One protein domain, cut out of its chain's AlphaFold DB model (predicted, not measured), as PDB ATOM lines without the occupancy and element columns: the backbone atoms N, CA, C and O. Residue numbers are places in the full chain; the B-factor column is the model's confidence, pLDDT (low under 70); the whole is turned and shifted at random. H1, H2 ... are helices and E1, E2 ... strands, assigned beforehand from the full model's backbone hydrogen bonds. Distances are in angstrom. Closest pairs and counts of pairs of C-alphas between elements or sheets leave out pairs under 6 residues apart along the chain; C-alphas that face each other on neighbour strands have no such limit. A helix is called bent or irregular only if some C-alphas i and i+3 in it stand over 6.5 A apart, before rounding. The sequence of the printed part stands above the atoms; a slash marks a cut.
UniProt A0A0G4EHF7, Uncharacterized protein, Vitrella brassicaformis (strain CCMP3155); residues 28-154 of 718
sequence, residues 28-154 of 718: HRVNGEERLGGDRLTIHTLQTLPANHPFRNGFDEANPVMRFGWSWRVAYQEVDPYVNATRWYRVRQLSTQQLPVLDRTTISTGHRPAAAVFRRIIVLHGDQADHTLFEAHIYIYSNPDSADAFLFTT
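AT A GLANCE: This is residues 28 to 154 of the 718 residues of an uncharacterized protein of Vitrella brassicaformis (strain CCMP3155) (UniProt A0A0G4EHF7). One broad antiparallel sheet of five strands, E5, E9, E8, E7 and E6, has the single helix H1 over one face and no named helix over the other, making two layers. A second, smaller lobe to one side is a strongly twisted four-stranded sheet, E1 to E4, with the long loop of residues 45 to 64 at the far end of the model. The printed part has 127 residues with one named helix and nine named strands, in the order E1 E2 E3 E4 E5 H1 E6 E7 E8 E9, and its class is mixed. The whole is loose, with a radius of gyration of the C-alphas of 18.3 A, and flat, spanning 58 by 44 by 23 A.

IN THESE COORDINATES: In the larger sheet E5 is residues 73 to 77, E9 147 to 153 (20.7 A), E8 135 to 142 (22.8 A), E7 117 to 125 (26.6 A) and E6 105 to 112 (23.0 A). E9 ends with C-alpha 153 at (261.710, 276.409, 223.497). H1, residues 81 to 96, is 16.9 A long and begins with C-alpha 81 at (279.907, 255.641, 219.030). It is irregular, C-alphas 83 and 86 being 9.3 A apart, and has a kink of 62 degrees near residue 88. In the smaller sheet E1 is residues 28 to 30, with C-alpha 28 at (261.526, 258.918, 207.818), E2 is 33 to 36, E3 is 39 to 44 (16.0 A) and E4 is 65 to 67.

HOW THE PARTS SIT: The larger sheet is only just strongly twisted, its C-alphas lying up to 4.0 A off the best plane. E6, E7, E8 and E9 form a meander, each strand the antiparallel neighbour of the one before, for instance with N 110 and O 119 at 2.8 A, N 120 and O 140 at 2.9 A, and N 139 and O 150 at 2.9 A. E5, an edge strand, is antiparallel to E9, with N 77 and O 149 at 2.9 A. H1 is on this sheet at a height of 6.8 A, over E9 and only just over E8, where 3 of its C-alphas fall. On the local plane it stands at 52 degrees to E9, slantwise to the strands. The closest C-alphas of H1 and E8 are those of Arg 92 and Ser 142, 5.7 A apart. In H1, 8 of 12 O i to N i+4 pairs are within hydrogen-bond range. E1 to E4 form the other meander, with N 30 and O 33 at 2.8 A, N 41 and O 34 at 2.9 A, and N 44 and O 65 at 2.8 A. Its pairing is staggered: E3 pairs with E2 over residues 39 to 41 and with E4 over 42 to 44. These four strands are apart from H1 and from the larger sheet's strands, two pairs only just: the closest C-alphas of E2 and E5 are 8.1 A apart, and those of E3 and E5 are 8.3 A apart.

THE WHOLE: The C-alphas of Ala 51 and Ala 114, the two farthest apart, are 58.2 A from each other. The printed part has no cut. The link E3 to E4, 20 residues, is long. The mean pLDDT of the printed part is 76.8, and 42 residues are under 70, among them residues 35 to 41, 67 to 72 and 99 to 114.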
ATOM      1  N   HIS A  28     261.473 260.288 208.321       60.22
ATOM      2  CA  HIS A  28     261.526 258.918 207.818       60.22
ATOM      3  C   HIS A  28     260.245 258.174 208.189       60.22
ATOM      4  O   HIS A  28     259.729 258.327 209.295       60.22
ATOM      5  N   ARG A  29     259.704 257.380 207.257       62.03
ATOM      6  CA  ARG A  29     258.478 256.605 207.481       62.03
ATOM      7  C   ARG A  29     258.835 255.153 207.805       62.03
ATOM      8  O   ARG A  29     259.423 254.466 206.973       62.03
ATOM      9  N   VAL A  30     258.473 254.687 208.998       67.38
ATOM     10  CA  VAL A  30     258.754 253.337 209.516       67.38
ATOM     11  C   VAL A  30     257.427 252.655 209.816       67.38
ATOM     12  O   VAL A  30     256.630 253.171 210.590       67.38
ATOM     13  N   ASN A  31     257.159 251.508 209.186       76.25
ATOM     14  CA  ASN A  31     255.910 250.744 209.353       76.25
ATOM     15  C   ASN A  31     254.617 251.568 209.134       76.25
ATOM     16  O   ASN A  31     253.568 251.250 209.683       76.25
ATOM     17  N   GLY A  32     254.693 252.635 208.330       73.62
ATOM     18  CA  GLY A  32     253.591 253.572 208.085       73.62
ATOM     19  C   GLY A  32     253.551 254.784 209.026       73.62
ATOM     20  O   GLY A  32     252.945 255.787 208.661       73.62
ATOM     21  N   GLU A  33     254.234 254.745 210.173       67.31
ATOM     22  CA  GLU A  33     254.405 255.906 211.050       67.31
ATOM     23  C   GLU A  33     255.459 256.862 210.495       67.31
ATOM     24  O   GLU A  33     256.512 256.428 210.031       67.31
ATOM     25  N   GLU A  34     255.225 258.166 210.600       70.69
ATOM     26  CA  GLU A  34     256.245 259.175 210.319       70.69
ATOM     27  C   GLU A  34     257.035 259.497 211.586       70.69
ATOM     28  O   GLU A  34     256.483 259.604 212.683       70.69
ATOM     29  N   ARG A  35     258.358 259.588 211.442       69.38
ATOM     30  CA  ARG A  35     259.292 259.767 212.551       69.38
ATOM     31  C   ARG A  35     260.315 260.848 212.241       69.38
ATOM     32  O   ARG A  35     260.849 260.923 211.132       69.38
ATOM     33  N   LEU A  36     260.594 261.682 213.237       61.66
ATOM     34  CA  LEU A  36     261.556 262.782 213.172       61.66
ATOM     35  C   LEU A  36     262.561 262.597 214.311       61.66
ATOM     36  O   LEU A  36     262.167 262.499 215.467       61.66
ATOM     37  N   GLY A  37     263.849 262.443 213.990       62.94
ATOM     38  CA  GLY A  37     264.894 262.051 214.959       62.94
ATOM     39  C   GLY A  37     264.830 260.581 215.417       62.94
ATOM     40  O   GLY A  37     265.868 259.961 215.622       62.94
ATOM     41  N   GLY A  38     263.627 260.006 215.472       68.88
ATOM     42  CA  GLY A  38     263.320 258.628 215.878       68.88
ATOM     43  C   GLY A  38     261.947 258.542 216.554       68.88
ATOM     44  O   GLY A  38     261.259 257.523 216.450       68.88
ATOM     45  N   ASP A  39     261.518 259.651 217.159       66.75
ATOM     46  CA  ASP A  39     260.209 259.847 217.778       66.75
ATOM     47  C   ASP A  39     259.078 259.939 216.748       66.75
ATOM     48  O   ASP A  39     259.258 260.439 215.634       66.75
ATOM     49  N   ARG A  40     257.887 259.473 217.139       69.19
ATOM     50  CA  ARG A  40     256.678 259.481 216.306       69.19
ATOM     51  C   ARG A  40     256.127 260.900 216.143       69.19
ATOM     52  O   ARG A  40     255.671 261.514 217.104       69.19
ATOM     53  N   LEU A  41     256.082 261.361 214.899       69.19
ATOM     54  CA  LEU A  41     255.441 262.600 214.478       69.19
ATOM     55  C   LEU A  41     254.088 262.262 213.843       69.19
ATOM     56  O   LEU A  41     254.023 261.493 212.887       69.19
ATOM     57  N   THR A  42     252.996 262.832 214.353       77.56
ATOM     58  CA  THR A  42     251.692 262.722 213.678       77.56
ATOM     59  C   THR A  42     251.449 263.998 212.884       77.56
ATOM     60  O   THR A  42     251.241 265.058 213.473       77.56
ATOM     61  N   ILE A  43     251.500 263.903 211.554       76.75
ATOM     62  CA  ILE A  43     251.114 264.986 210.642       76.75
ATOM     63  C   ILE A  43     249.647 264.779 210.250       76.75
ATOM     64  O   ILE A  43     249.273 263.716 209.750       76.75
ATOM     65  N   HIS A  44     248.804 265.781 210.491       76.12
ATOM     66  CA  HIS A  44     247.383 265.732 210.168       76.12
ATOM     67  C   HIS A  44     247.104 266.460 208.847       76.12
ATOM     68  O   HIS A  44     247.402 267.646 208.696       76.12
ATOM     69  N   THR A  45     246.484 265.752 207.905       85.06
ATOM     70  CA  THR A  45     245.930 266.318 206.672       85.06
ATOM     71  C   THR A  45     244.524 266.868 206.928       85.06
ATOM     72  O   THR A  45     243.894 266.558 207.942       85.06
ATOM     73  N   LEU A  46     243.966 267.624 205.978       81.69
ATOM     74  CA  LEU A  46     242.584 268.121 206.049       81.69
ATOM     75  C   LEU A  46     241.537 267.009 206.286       81.69
ATOM     76  O   LEU A  46     240.490 267.248 206.893       81.69
ATOM     77  N   GLN A  47     241.816 265.791 205.814       87.50
ATOM     78  CA  GLN A  47     240.951 264.621 205.963       87.50
ATOM     79  C   GLN A  47     241.116 263.928 207.328       87.50
ATOM     80  O   GLN A  47     240.138 263.376 207.827       87.50
ATOM     81  N   THR A  48     242.310 263.965 207.939       83.00
ATOM     82  CA  THR A  48     242.589 263.354 209.259       83.00
ATOM     83  C   THR A  48     242.474 264.330 210.438       83.00
ATOM     84  O   THR A  48     242.455 263.904 211.592       83.00
ATOM     85  N   LEU A  49     242.324 265.629 210.172       81.06
ATOM     86  CA  LEU A  49     241.883 266.638 211.139       81.06
ATOM     87  C   LEU A  49     240.417 266.407 211.557       81.06
ATOM     88  O   LEU A  49     239.554 266.322 210.679       81.06
ATOM     89  N   PRO A  50     240.070 266.392 212.860       85.12
ATOM     90  CA  PRO A  50     238.677 266.332 213.310       85.12
ATOM     91  C   PRO A  50     237.800 267.442 212.705       85.12
ATOM     92  O   PRO A  50     238.257 268.565 212.484       85.12
ATOM     93  N   ALA A  51     236.520 267.153 212.449       85.62
ATOM     94  CA  ALA A  51     235.598 268.087 211.783       85.62
ATOM     95  C   ALA A  51     235.386 269.412 212.547       85.62
ATOM     96  O   ALA A  51     235.042 270.425 211.948       85.62
ATOM     97  N   ASN A  52     235.620 269.399 213.860       81.69
ATOM     98  CA  ASN A  52     235.535 270.527 214.785       81.69
ATOM     99  C   ASN A  52     236.909 271.113 215.178       81.69
ATOM    100  O   ASN A  52     236.977 271.915 216.109       81.69
ATOM    101  N   HIS A  53     238.009 270.709 214.532       77.19
ATOM    102  CA  HIS A  53     239.346 271.176 214.909       77.19
ATOM    103  C   HIS A  53     239.558 272.653 214.517       77.19
ATOM    104  O   HIS A  53     239.294 273.002 213.364       77.19
ATOM    105  N   PRO A  54     240.066 273.537 215.404       69.69
ATOM    106  CA  PRO A  54     240.100 274.986 215.161       69.69
ATOM    107  C   PRO A  54     240.912 275.402 213.925       69.69
ATOM    108  O   PRO A  54     240.589 276.402 213.291       69.69
ATOM    109  N   PHE A  55     241.919 274.617 213.539       68.25
ATOM    110  CA  PHE A  55     242.734 274.874 212.348       68.25
ATOM    111  C   PHE A  55     242.097 274.383 211.036       68.25
ATOM    112  O   PHE A  55     242.589 274.717 209.965       68.25
ATOM    113  N   ARG A  56     240.991 273.623 211.072       81.31
ATOM    114  CA  ARG A  56     240.398 273.004 209.870       81.31
ATOM    115  C   ARG A  56     239.830 274.022 208.870       81.31
ATOM    116  O   ARG A  56     239.900 273.787 207.669       81.31
ATOM    117  N   ASN A  57     239.330 275.162 209.350       77.19
ATOM    118  CA  ASN A  57     238.796 276.245 208.506       77.19
ATOM    119  C   ASN A  57     239.880 277.195 207.954       77.19
ATOM    120  O   ASN A  57     239.558 278.125 207.220       77.19
ATOM    121  N   GLY A  58     241.145 276.975 208.316       64.38
ATOM    122  CA  GLY A  58     242.310 277.717 207.830       64.38
ATOM    123  C   GLY A  58     243.491 276.785 207.572       64.38
ATOM    124  O   GLY A  58     244.630 277.159 207.837       64.38
ATOM    125  N   PHE A  59     243.207 275.551 207.142       76.56
ATOM    126  CA  PHE A  59     244.223 274.543 206.873       76.56
ATOM    127  C   PHE A  59     245.009 274.915 205.616       76.56
ATOM    128  O   PHE A  59     244.429 275.077 204.543       76.56
ATOM    129  N   ASP A  60     246.324 275.009 205.766       69.62
ATOM    130  CA  ASP A  60     247.275 275.214 204.683       69.62
ATOM    131  C   ASP A  60     248.008 273.892 204.428       69.62
ATOM    132  O   ASP A  60     248.652 273.344 205.323       69.62
ATOM    133  N   GLU A  61     247.909 273.363 203.209       64.00
ATOM    134  CA  GLU A  61     248.572 272.112 202.828       64.00
ATOM    135  C   GLU A  61     250.104 272.268 202.749       64.00
ATOM    136  O   GLU A  61     250.828 271.287 202.904       64.00
ATOM    137  N   ALA A  62     250.613 273.503 202.622       57.72
ATOM    138  CA  ALA A  62     252.035 273.815 202.758       57.72
ATOM    139  C   ALA A  62     252.501 273.934 204.228       57.72
ATOM    140  O   ALA A  62     253.703 274.048 204.479       57.72
ATOM    141  N   ASN A  63     251.583 273.905 205.202       53.88
ATOM    142  CA  ASN A  63     251.882 274.031 206.633       53.88
ATOM    143  C   ASN A  63     250.923 273.168 207.491       53.88
ATOM    144  O   ASN A  63     250.085 273.704 208.228       53.88
ATOM    145  N   PRO A  64     251.005 271.827 207.376       69.44
ATOM    146  CA  PRO A  64     250.069 270.915 208.022       69.44
ATOM    147  C   PRO A  64     250.197 270.922 209.551       69.44
ATOM    148  O   PRO A  64     251.261 271.162 210.123       69.44
ATOM    149  N   VAL A  65     249.095 270.600 210.232       70.31
ATOM    150  CA  VAL A  65     249.049 270.537 211.698       70.31
ATOM    151  C   VAL A  65     249.841 269.322 212.181       70.31
ATOM    152  O   VAL A  65     249.599 268.200 211.735       70.31
ATOM    153  N   MET A  66     250.775 269.535 213.106       70.44
ATOM    154  CA  MET A  66     251.658 268.492 213.630       70.44
ATOM    155  C   MET A  66     251.440 268.260 215.123       70.44
ATOM    156  O   MET A  66     251.152 269.187 215.882       70.44
ATOM    157  N   ARG A  67     251.636 267.011 215.551       66.12
ATOM    158  CA  ARG A  67     251.586 266.593 216.954       66.12
ATOM    159  C   ARG A  67     252.806 265.746 217.309       66.12
ATOM    160  O   ARG A  67     253.076 264.729 216.665       66.12
ATOM    161  N   PHE A  68     253.512 266.182 218.350       47.12
ATOM    162  CA  PHE A  68     254.709 265.551 218.912       47.12
ATOM    163  C   PHE A  68     254.451 265.091 220.365       47.12
ATOM    164  O   PHE A  68     253.321 265.188 220.851       47.12
ATOM    165  N   GLY A  69     255.462 264.518 221.028       54.47
ATOM    166  CA  GLY A  69     255.325 263.829 222.319       54.47
ATOM    167  C   GLY A  69     255.030 264.714 223.544       54.47
ATOM    168  O   GLY A  69     254.964 265.937 223.466       54.47
ATOM    169  N   TRP A  70     254.890 264.073 224.711       42.75
ATOM    170  CA  TRP A  70     254.558 264.691 226.010       42.75
ATOM    171  C   TRP A  70     255.739 265.460 226.652       42.75
ATOM    172  O   TRP A  70     255.952 265.390 227.859       42.75
ATOM    173  N   SER A  71     256.562 266.154 225.863       53.53
ATOM    174  CA  SER A  71     257.792 266.787 226.350       53.53
ATOM    175  C   SER A  71     258.022 268.166 225.742       53.53
ATOM    176  O   SER A  71     257.824 268.373 224.551       53.53
ATOM    177  N   TRP A  72     258.569 269.077 226.547       59.38
ATOM    178  CA  TRP A  72     259.183 270.348 226.133       59.38
ATOM    179  C   TRP A  72     260.412 270.212 225.204       59.38
ATOM    180  O   TRP A  72     260.988 271.218 224.792       59.38
ATOM    181  N   ARG A  73     260.824 268.983 224.861       74.06
ATOM    182  CA  ARG A  73     261.849 268.699 223.848       74.06
ATOM    183  C   ARG A  73     261.223 268.789 222.452       74.06
ATOM    184  O   ARG A  73     260.477 267.903 222.050       74.06
ATOM    185  N   VAL A  74     261.568 269.834 221.703       75.56
ATOM    186  CA  VAL A  74     261.169 270.038 220.296       75.56
ATOM    187  C   VAL A  74     261.972 269.134 219.352       75.56
ATOM    188  O   VAL A  74     261.481 268.739 218.299       75.56
ATOM    189  N   ALA A  75     263.202 268.774 219.735       77.38
ATOM    190  CA  ALA A  75     263.991 267.740 219.072       77.38
ATOM    191  C   ALA A  75     264.933 267.036 220.062       77.38
ATOM    192  O   ALA A  75     265.414 267.651 221.019       77.38
ATOM    193  N   TYR A  76     265.226 265.766 219.782       86.69
ATOM    194  CA  TYR A  76     266.209 264.942 220.480       86.69
ATOM    195  C   TYR A  76     267.068 264.182 219.463       86.69
ATOM    196  O   TYR A  76     266.573 263.728 218.430       86.69
ATOM    197  N   GLN A  77     268.361 264.056 219.749       87.44
ATOM    198  CA  GLN A  77     269.281 263.177 219.039       87.44
ATOM    199  C   GLN A  77     270.371 262.712 220.004       87.44
ATOM    200  O   GLN A  77     271.382 263.387 220.167       87.44
ATOM    201  N   GLU A  78     270.172 261.541 220.592       92.50
ATOM    202  CA  GLU A  78     271.222 260.744 221.232       92.50
ATOM    203  C   GLU A  78     272.001 259.953 220.181       92.50
ATOM    204  O   GLU A  78     271.468 259.606 219.118       92.50
ATOM    205  N   VAL A  79     273.286 259.718 220.439       91.94
ATOM    206  CA  VAL A  79     274.157 258.938 219.561       91.94
ATOM    207  C   VAL A  79     275.193 258.191 220.388       91.94
ATOM    208  O   VAL A  79     275.899 258.791 221.194       91.94
ATOM    209  N   ASP A  80     275.338 256.905 220.107       90.94
ATOM    210  CA  ASP A  80     276.369 256.018 220.643       90.94
ATOM    211  C   ASP A  80     277.492 255.830 219.580       90.94
ATOM    212  O   ASP A  80     277.196 255.784 218.375       90.94
ATOM    213  N   PRO A  81     278.786 255.768 219.963       92.56
ATOM    214  CA  PRO A  81     279.907 255.641 219.030       92.56
ATOM    215  C   PRO A  81     280.014 254.250 218.390       92.56
ATOM    216  O   PRO A  81     280.452 254.147 217.244       92.56
ATOM    217  N   TYR A  82     279.599 253.193 219.087       91.38
ATOM    218  CA  TYR A  82     279.548 251.818 218.589       91.38
ATOM    219  C   TYR A  82     278.404 251.636 217.576       91.38
ATOM    220  O   TYR A  82     278.561 250.911 216.594       91.38
ATOM    221  N   VAL A  83     277.284 252.345 217.761       89.00
ATOM    222  CA  VAL A  83     276.128 252.353 216.848       89.00
ATOM    223  C   VAL A  83     276.351 253.273 215.641       89.00
ATOM    224  O   VAL A  83     276.029 252.902 214.511       89.00
ATOM    225  N   ASN A  84     276.873 254.491 215.839       90.00
ATOM    226  CA  ASN A  84     277.101 255.447 214.749       90.00
ATOM    227  C   ASN A  84     278.229 256.453 215.049       90.00
ATOM    228  O   ASN A  84     277.990 257.661 215.160       90.00
ATOM    229  N   ALA A  85     279.474 255.964 215.091       89.44
ATOM    230  CA  ALA A  85     280.691 256.769 215.244       89.44
ATOM    231  C   ALA A  85     280.671 258.080 214.434       89.44
ATOM    232  O   ALA A  85     280.927 259.152 214.975       89.44
ATOM    233  N   THR A  86     280.316 258.035 213.145       89.69
ATOM    234  CA  THR A  86     280.305 259.220 212.266       89.69
ATOM    235  C   THR A  86     279.331 260.304 212.733       89.69
ATOM    236  O   THR A  86     279.648 261.492 212.633       89.69
ATOM    237  N   ARG A  87     278.145 259.937 213.240       86.25
ATOM    238  CA  ARG A  87     277.189 260.902 213.806       86.25
ATOM    239  C   ARG A  87     277.617 261.338 215.214       86.25
ATOM    240  O   ARG A  87     277.532 262.529 215.505       86.25
ATOM    241  N   TRP A  88     278.167 260.432 216.025       93.12
ATOM    242  CA  TRP A  88     278.697 260.724 217.363       93.12
ATOM    243  C   TRP A  88     279.830 261.757 217.313       93.12
ATOM    244  O   TRP A  88     279.749 262.790 217.975       93.12
ATOM    245  N   TYR A  89     280.824 261.568 216.435       91.06
ATOM    246  CA  TYR A  89     281.910 262.532 216.221       91.06
ATOM    247  C   TYR A  89     281.389 263.921 215.823       91.06
ATOM    248  O   TYR A  89     281.955 264.920 216.262       91.06
ATOM    249  N   ARG A  90     280.299 264.013 215.046       88.69
ATOM    250  CA  ARG A  90     279.684 265.300 214.668       88.69
ATOM    251  C   ARG A  90     279.000 265.989 215.852       88.69
ATOM    252  O   ARG A  90     279.232 267.178 216.056       88.69
ATOM    253  N   VAL A  91     278.204 265.275 216.653       85.75
ATOM    254  CA  VAL A  91     277.569 265.856 217.859       85.75
ATOM    255  C   VAL A  91     278.636 266.254 218.885       85.75
ATOM    256  O   VAL A  91     278.612 267.367 219.413       85.75
ATOM    257  N   ARG A  92     279.663 265.416 219.070       88.62
ATOM    258  CA  ARG A  92     280.833 265.719 219.903       88.62
ATOM    259  C   ARG A  92     281.595 266.957 219.412       88.62
ATOM    260  O   ARG A  92     281.949 267.801 220.234       88.62
ATOM    261  N   GLN A  93     281.790 267.130 218.102       88.69
ATOM    262  CA  GLN A  93     282.376 268.351 217.525       88.69
ATOM    263  C   GLN A  93     281.523 269.600 217.795       88.69
ATOM    264  O   GLN A  93     282.079 270.639 218.141       88.69
ATOM    265  N   LEU A  94     280.187 269.522 217.736       85.38
ATOM    266  CA  LEU A  94     279.317 270.660 218.079       85.38
ATOM    267  C   LEU A  94     279.458 271.104 219.551       85.38
ATOM    268  O   LEU A  94     279.215 272.272 219.865       85.38
ATOM    269  N   SER A  95     279.902 270.219 220.452       83.56
ATOM    270  CA  SER A  95     280.204 270.587 221.844       83.56
ATOM    271  C   SER A  95     281.484 271.432 221.994       83.56
ATOM    272  O   SER A  95     281.572 272.230 222.927       83.56
ATOM    273  N   THR A  96     282.441 271.323 221.059       79.56
ATOM    274  CA  THR A  96     283.764 271.983 221.117       79.56
ATOM    275  C   THR A  96     283.976 273.094 220.086       79.56
ATOM    276  O   THR A  96     284.803 273.977 220.304       79.56
ATOM    277  N   GLN A  97     283.241 273.087 218.972       82.44
ATOM    278  CA  GLN A  97     283.410 274.022 217.856       82.44
ATOM    279  C   GLN A  97     283.209 275.485 218.288       82.44
ATOM    280  O   GLN A  97     282.262 275.807 219.012       82.44
ATOM    281  N   GLN A  98     284.053 276.407 217.818       75.62
ATOM    282  CA  GLN A  98     283.797 277.840 217.991       75.62
ATOM    283  C   GLN A  98     282.556 278.232 217.176       75.62
ATOM    284  O   GLN A  98     282.483 277.954 215.980       75.62
ATOM    285  N   LEU A  99     281.556 278.826 217.832       68.31
ATOM    286  CA  LEU A  99     280.301 279.187 217.174       68.31
ATOM    287  C   LEU A  99     280.503 280.370 216.210       68.31
ATOM    288  O   LEU A  99     281.354 281.225 216.477       68.31
ATOM    289  N   PRO A 100     279.717 280.453 215.119       67.00
ATOM    290  CA  PRO A 100     279.613 281.674 214.328       67.00
ATOM    291  C   PRO A 100     279.224 282.858 215.220       67.00
ATOM    292  O   PRO A 100     278.478 282.688 216.185       67.00
ATOM    293  N   VAL A 101     279.690 284.060 214.879       65.56
ATOM    294  CA  VAL A 101     279.223 285.279 215.547       65.56
ATOM    295  C   VAL A 101     277.753 285.484 215.181       65.56
ATOM    296  O   VAL A 101     277.420 285.690 214.016       65.56
ATOM    297  N   LEU A 102     276.886 285.381 216.185       65.75
ATOM    298  CA  LEU A 102     275.452 285.623 216.095       65.75
ATOM    299  C   LEU A 102     275.127 286.746 217.084       65.75
ATOM    300  O   LEU A 102     275.252 286.559 218.292       65.75
ATOM    301  N   ASP A 103     274.713 287.911 216.580       57.28
ATOM    302  CA  ASP A 103     274.636 289.169 217.351       57.28
ATOM    303  C   ASP A 103     273.620 289.175 218.520       57.28
ATOM    304  O   ASP A 103     273.460 290.193 219.193       57.28
ATOM    305  N   ARG A 104     272.903 288.066 218.764       58.47
ATOM    306  CA  ARG A 104     271.862 287.924 219.803       58.47
ATOM    307  C   ARG A 104     271.816 286.536 220.463       58.47
ATOM    308  O   ARG A 104     270.734 285.995 220.687       58.47
ATOM    309  N   THR A 105     272.965 285.935 220.770       60.59
ATOM    310  CA  THR A 105     273.009 284.631 221.467       60.59
ATOM    311  C   THR A 105     273.757 284.681 222.789       60.59
ATOM    312  O   THR A 105     274.899 285.141 222.832       60.59
ATOM    313  N   THR A 106     273.164 284.105 223.836       54.84
ATOM    314  CA  THR A 106     273.862 283.829 225.098       54.84
ATOM    315  C   THR A 106     274.415 282.404 225.050       54.84
ATOM    316  O   THR A 106     273.682 281.453 224.785       54.84
ATOM    317  N   ILE A 107     275.719 282.237 225.281       60.81
ATOM    318  CA  ILE A 107     276.408 280.941 225.189       60.81
ATOM    319  C   ILE A 107     276.956 280.571 226.568       60.81
ATOM    320  O   ILE A 107     277.696 281.351 227.165       60.81
ATOM    321  N   SER A 108     276.644 279.364 227.040       56.91
ATOM    322  CA  SER A 108     277.230 278.780 228.249       56.91
ATOM    323  C   SER A 108     277.919 277.454 227.921       56.91
ATOM    324  O   SER A 108     277.364 276.598 227.230       56.91
ATOM    325  N   THR A 109     279.152 277.278 228.394       62.09
ATOM    326  CA  THR A 109     279.989 276.097 228.119       62.09
ATOM    327  C   THR A 109     280.633 275.588 229.401       62.09
ATOM    328  O   THR A 109     281.481 276.268 229.977       62.09
ATOM    329  N   GLY A 110     280.273 274.373 229.814       61.84
ATOM    330  CA  GLY A 110     280.904 273.632 230.902       61.84
ATOM    331  C   GLY A 110     281.695 272.442 230.359       61.84
ATOM    332  O   GLY A 110     281.138 271.548 229.728       61.84
ATOM    333  N   HIS A 111     282.999 272.403 230.617       63.59
ATOM    334  CA  HIS A 111     283.888 271.332 230.165       63.59
ATOM    335  C   HIS A 111     284.588 270.694 231.370       63.59
ATOM    336  O   HIS A 111     285.112 271.404 232.227       63.59
ATOM    337  N   ARG A 112     284.610 269.357 231.429       63.19
ATOM    338  CA  ARG A 112     285.371 268.566 232.408       63.19
ATOM    339  C   ARG A 112     286.472 267.774 231.677       63.19
ATOM    340  O   ARG A 112     286.222 266.626 231.301       63.19
ATOM    341  N   PRO A 113     287.689 268.338 231.511       63.53
ATOM    342  CA  PRO A 113     288.771 267.697 230.759       63.53
ATOM    343  C   PRO A 113     289.101 266.286 231.256       63.53
ATOM    344  O   PRO A 113     289.222 265.361 230.460       63.53
ATOM    345  N   ALA A 114     289.176 266.108 232.579       62.34
ATOM    346  CA  ALA A 114     289.581 264.855 233.221       62.34
ATOM    347  C   ALA A 114     288.609 263.677 233.014       62.34
ATOM    348  O   ALA A 114     289.003 262.535 233.213       62.34
ATOM    349  N   ALA A 115     287.361 263.943 232.615       74.19
ATOM    350  CA  ALA A 115     286.364 262.917 232.296       74.19
ATOM    351  C   ALA A 115     286.061 262.838 230.786       74.19
ATOM    352  O   ALA A 115     285.211 262.058 230.370       74.19
ATOM    353  N   ALA A 116     286.695 263.690 229.967       84.06
ATOM    354  CA  ALA A 116     286.340 263.918 228.565       84.06
ATOM    355  C   ALA A 116     284.834 264.217 228.344       84.06
ATOM    356  O   ALA A 116     284.278 263.869 227.297       84.06
ATOM    357  N   VAL A 117     284.199 264.875 229.330       87.44
ATOM    358  CA  VAL A 117     282.774 265.248 229.338       87.44
ATOM    359  C   VAL A 117     282.590 266.727 228.996       87.44
ATOM    360  O   VAL A 117     283.213 267.609 229.595       87.44
ATOM    361  N   PHE A 118     281.670 266.998 228.075       87.50
ATOM    362  CA  PHE A 118     281.324 268.316 227.555       87.50
ATOM    363  C   PHE A 118     279.827 268.587 227.753       87.50
ATOM    364  O   PHE A 118     278.989 267.736 227.456       87.50
ATOM    365  N   ARG A 119     279.488 269.785 228.240       89.12
ATOM    366  CA  ARG A 119     278.123 270.321 228.335       89.12
ATOM    367  C   ARG A 119     278.098 271.723 227.733       89.12
ATOM    368  O   ARG A 119     278.855 272.597 228.153       89.12
ATOM    369  N   ARG A 120     277.223 271.960 226.762       87.06
ATOM    370  CA  ARG A 120     277.059 273.265 226.109       87.06
ATOM    371  C   ARG A 120     275.587 273.627 226.033       87.06
ATOM    372  O   ARG A 120     274.775 272.786 225.672       87.06
ATOM    373  N   ILE A 121     275.274 274.882 226.332       85.62
ATOM    374  CA  ILE A 121     273.947 275.468 226.151       85.62
ATOM    375  C   ILE A 121     274.100 276.683 225.239       85.62
ATOM    376  O   ILE A 121     274.910 277.575 225.507       85.62
ATOM    377  N   ILE A 122     273.340 276.700 224.149       83.31
ATOM    378  CA  ILE A 122     273.242 277.829 223.224       83.31
ATOM    379  C   ILE A 122     271.822 278.372 223.348       83.31
ATOM    380  O   ILE A 122     270.873 277.663 223.017       83.31
ATOM    381  N   VAL A 123     271.679 279.606 223.829       82.31
ATOM    382  CA  VAL A 123     270.387 280.290 223.925       82.31
ATOM    383  C   VAL A 123     270.241 281.222 222.728       82.31
ATOM    384  O   VAL A 123     271.036 282.148 222.540       82.31
ATOM    385  N   LEU A 124     269.236 280.945 221.902       82.81
ATOM    386  CA  LEU A 124     268.841 281.749 220.752       82.81
ATOM    387  C   LEU A 124     267.619 282.582 221.145       82.81
ATOM    388  O   LEU A 124     266.547 282.019 221.356       82.81
ATOM    389  N   HIS A 125     267.763 283.901 221.238       81.44
ATOM    390  CA  HIS A 125     266.624 284.798 221.457       81.44
ATOM    391  C   HIS A 125     265.976 285.186 220.119       81.44
ATOM    392  O   HIS A 125     266.602 285.083 219.061       81.44
ATOM    393  N   GLY A 126     264.730 285.659 220.157       79.31
ATOM    394  CA  GLY A 126     264.029 286.121 218.959       79.31
ATOM    395  C   GLY A 126     264.678 287.325 218.253       79.31
ATOM    396  O   GLY A 126     265.349 288.173 218.850       79.31
ATOM    397  N   ASP A 127     264.464 287.412 216.941       75.00
ATOM    398  CA  ASP A 127     265.010 288.450 216.064       75.00
ATOM    399  C   ASP A 127     264.147 289.726 215.982       75.00
ATOM    400  O   ASP A 127     264.681 290.812 215.724       75.00
ATOM    401  N   GLN A 128     262.851 289.645 216.289       72.00
ATOM    402  CA  GLN A 128     261.930 290.792 216.305       72.00
ATOM    403  C   GLN A 128     261.827 291.441 217.699       72.00
ATOM    404  O   GLN A 128     262.208 290.853 218.710       72.00
ATOM    405  N   ALA A 129     261.378 292.700 217.757       68.62
ATOM    406  CA  ALA A 129     261.407 293.517 218.980       68.62
ATOM    407  C   ALA A 129     260.320 293.149 220.012       68.62
ATOM    408  O   ALA A 129     260.410 293.533 221.175       68.62
ATOM    409  N   ASP A 130     259.306 292.410 219.580       73.50
ATOM    410  CA  ASP A 130     258.203 291.848 220.354       73.50
ATOM    411  C   ASP A 130     258.461 290.397 220.803       73.50
ATOM    412  O   ASP A 130     257.845 289.947 221.769       73.50
ATOM    413  N   HIS A 131     259.441 289.698 220.214       74.25
ATOM    414  CA  HIS A 131     259.880 288.350 220.611       74.25
ATOM    415  C   HIS A 131     260.626 288.310 221.975       74.25
ATOM    416  O   HIS A 131     261.506 287.479 222.192       74.25
ATOM    417  N   THR A 132     260.286 289.189 222.924       70.19
ATOM    418  CA  THR A 132     260.948 289.326 224.242       70.19
ATOM    419  C   THR A 132     260.752 288.128 225.176       70.19
ATOM    420  O   THR A 132     261.416 288.045 226.206       70.19
ATOM    421  N   LEU A 133     259.858 287.201 224.815       74.12
ATOM    422  CA  LEU A 133     259.566 285.965 225.547       74.12
ATOM    423  C   LEU A 133     260.051 284.697 224.817       74.12
ATOM    424  O   LEU A 133     259.955 283.608 225.384       74.12
ATOM    425  N   PHE A 134     260.561 284.812 223.582       80.94
ATOM    426  CA  PHE A 134     261.056 283.667 222.814       80.94
ATOM    427  C   PHE A 134     262.541 283.415 223.089       80.94
ATOM    428  O   PHE A 134     263.403 284.237 222.763       80.94
ATOM    429  N   GLU A 135     262.835 282.220 223.589       82.12
ATOM    430  CA  GLU A 135     264.167 281.638 223.625       82.12
ATOM    431  C   GLU A 135     264.106 280.185 223.140       82.12
ATOM    432  O   GLU A 135     263.232 279.416 223.548       82.12
ATOM    433  N   ALA A 136     265.075 279.782 222.323       83.94
ATOM    434  CA  ALA A 136     265.336 278.384 222.010       83.94
ATOM    435  C   ALA A 136     266.673 277.959 222.628       83.94
ATOM    436  O   ALA A 136     267.705 278.590 222.396       83.94
ATOM    437  N   HIS A 137     266.653 276.890 223.420       85.75
ATOM    438  CA  HIS A 137     267.806 276.378 224.160       85.75
ATOM    439  C   HIS A 137     268.297 275.092 223.497       85.75
ATOM    440  O   HIS A 137     267.642 274.052 223.586       85.75
ATOM    441  N   ILE A 138     269.454 275.154 222.836       88.44
ATOM    442  CA  ILE A 138     270.141 273.969 222.307       88.44
ATOM    443  C   ILE A 138     271.098 273.462 223.385       88.44
ATOM    444  O   ILE A 138     272.123 274.096 223.651       88.44
ATOM    445  N   TYR A 139     270.774 272.322 223.991       90.75
ATOM    446  CA  TYR A 139     271.647 271.623 224.934       90.75
ATOM    447  C   TYR A 139     272.437 270.550 224.183       90.75
ATOM    448  O   TYR A 139     271.852 269.753 223.453       90.75
ATOM    449  N   ILE A 140     273.755 270.504 224.369       92.25
ATOM    450  CA  ILE A 140     274.629 269.463 223.817       92.25
ATOM    451  C   ILE A 140     275.394 268.819 224.970       92.25
ATOM    452  O   ILE A 140     276.108 269.507 225.707       92.25
ATOM    453  N   TYR A 141     275.267 267.502 225.097       93.69
ATOM    454  CA  TYR A 141     276.064 266.661 225.982       93.69
ATOM    455  C   TYR A 141     277.007 265.793 225.148       93.69
ATOM    456  O   TYR A 141     276.666 265.362 224.052       93.69
ATOM    457  N   SER A 142     278.205 265.515 225.652       93.44
ATOM    458  CA  SER A 142     279.012 264.404 225.148       93.44
ATOM    459  C   SER A 142     279.942 263.900 226.237       93.44
ATOM    460  O   SER A 142     280.500 264.682 227.005       93.44
ATOM    461  N   ASN A 143     280.103 262.588 226.293       94.00
ATOM    462  CA  ASN A 143     281.011 261.849 227.163       94.00
ATOM    463  C   ASN A 143     281.745 260.794 226.291       94.00
ATOM    464  O   ASN A 143     281.585 260.826 225.068       94.00
ATOM    465  N   PRO A 144     282.630 259.927 226.816       92.94
ATOM    466  CA  PRO A 144     283.317 258.914 226.001       92.94
ATOM    467  C   PRO A 144     282.389 257.944 225.249       92.94
ATOM    468  O   PRO A 144     282.767 257.489 224.173       92.94
ATOM    469  N   ASP A 145     281.178 257.712 225.759       94.75
ATOM    470  CA  ASP A 145     280.298 256.607 225.367       94.75
ATOM    471  C   ASP A 145     278.959 257.077 224.750       94.75
ATOM    472  O   ASP A 145     278.309 256.317 224.045       94.75
ATOM    473  N   SER A 146     278.563 258.350 224.911       95.12
ATOM    474  CA  SER A 146     277.426 258.959 224.189       95.12
ATOM    475  C   SER A 146     277.654 260.430 223.795       95.12
ATOM    476  O   SER A 146     278.571 261.112 224.276       95.12
ATOM    477  N   ALA A 147     276.841 260.927 222.862       94.44
ATOM    478  CA  ALA A 147     276.796 262.329 222.459       94.44
ATOM    479  C   ALA A 147     275.374 262.732 222.049       94.44
ATOM    480  O   ALA A 147     274.850 262.249 221.044       94.44
ATOM    481  N   ASP A 148     274.790 263.671 222.793       94.44
ATOM    482  CA  ASP A 148     273.358 263.961 222.774       94.44
ATOM    483  C   ASP A 148     273.099 265.436 222.471       94.44
ATOM    484  O   ASP A 148     273.778 266.326 222.992       94.44
ATOM    485  N   ALA A 149     272.084 265.712 221.659       92.00
ATOM    486  CA  ALA A 149     271.593 267.056 221.387       92.00
ATOM    487  C   ALA A 149     270.090 267.156 221.679       92.00
ATOM    488  O   ALA A 149     269.298 266.320 221.239       92.00
ATOM    489  N   PHE A 150     269.697 268.212 222.388       91.00
ATOM    490  CA  PHE A 150     268.316 268.531 222.739       91.00
ATOM    491  C   PHE A 150     267.994 269.950 222.268       91.00
ATOM    492  O   PHE A 150     268.824 270.851 222.410       91.00
ATOM    493  N   LEU A 151     266.778 270.167 221.774       88.00
ATOM    494  CA  LEU A 151     266.219 271.495 221.523       88.00
ATOM    495  C   LEU A 151     264.996 271.702 222.418       88.00
ATOM    496  O   LEU A 151     264.042 270.932 222.330       88.00
ATOM    497  N   PHE A 152     265.011 272.756 223.228       83.56
ATOM    498  CA  PHE A 152     263.857 273.240 223.993       83.56
ATOM    499  C   PHE A 152     263.458 274.639 223.505       83.56
ATOM    500  O   PHE A 152     264.297 275.368 222.970       83.56
ATOM    501  N   THR A 153     262.209 275.043 223.736       84.50
ATOM    502  CA  THR A 153     261.710 276.409 223.497       84.50
ATOM    503  C   THR A 153     260.948 276.926 224.713       84.50
ATOM    504  O   THR A 153     260.302 276.147 225.411       84.50
ATOM    505  N   THR A 154     260.997 278.236 224.968       71.88
ATOM    506  CA  THR A 154     260.184 278.884 226.017       71.88
ATOM    507  C   THR A 154     258.716 279.023 225.631       71.88
ATOM    508  O   THR A 154     257.870 279.141 226.514       71.88
TER     509      THR A 154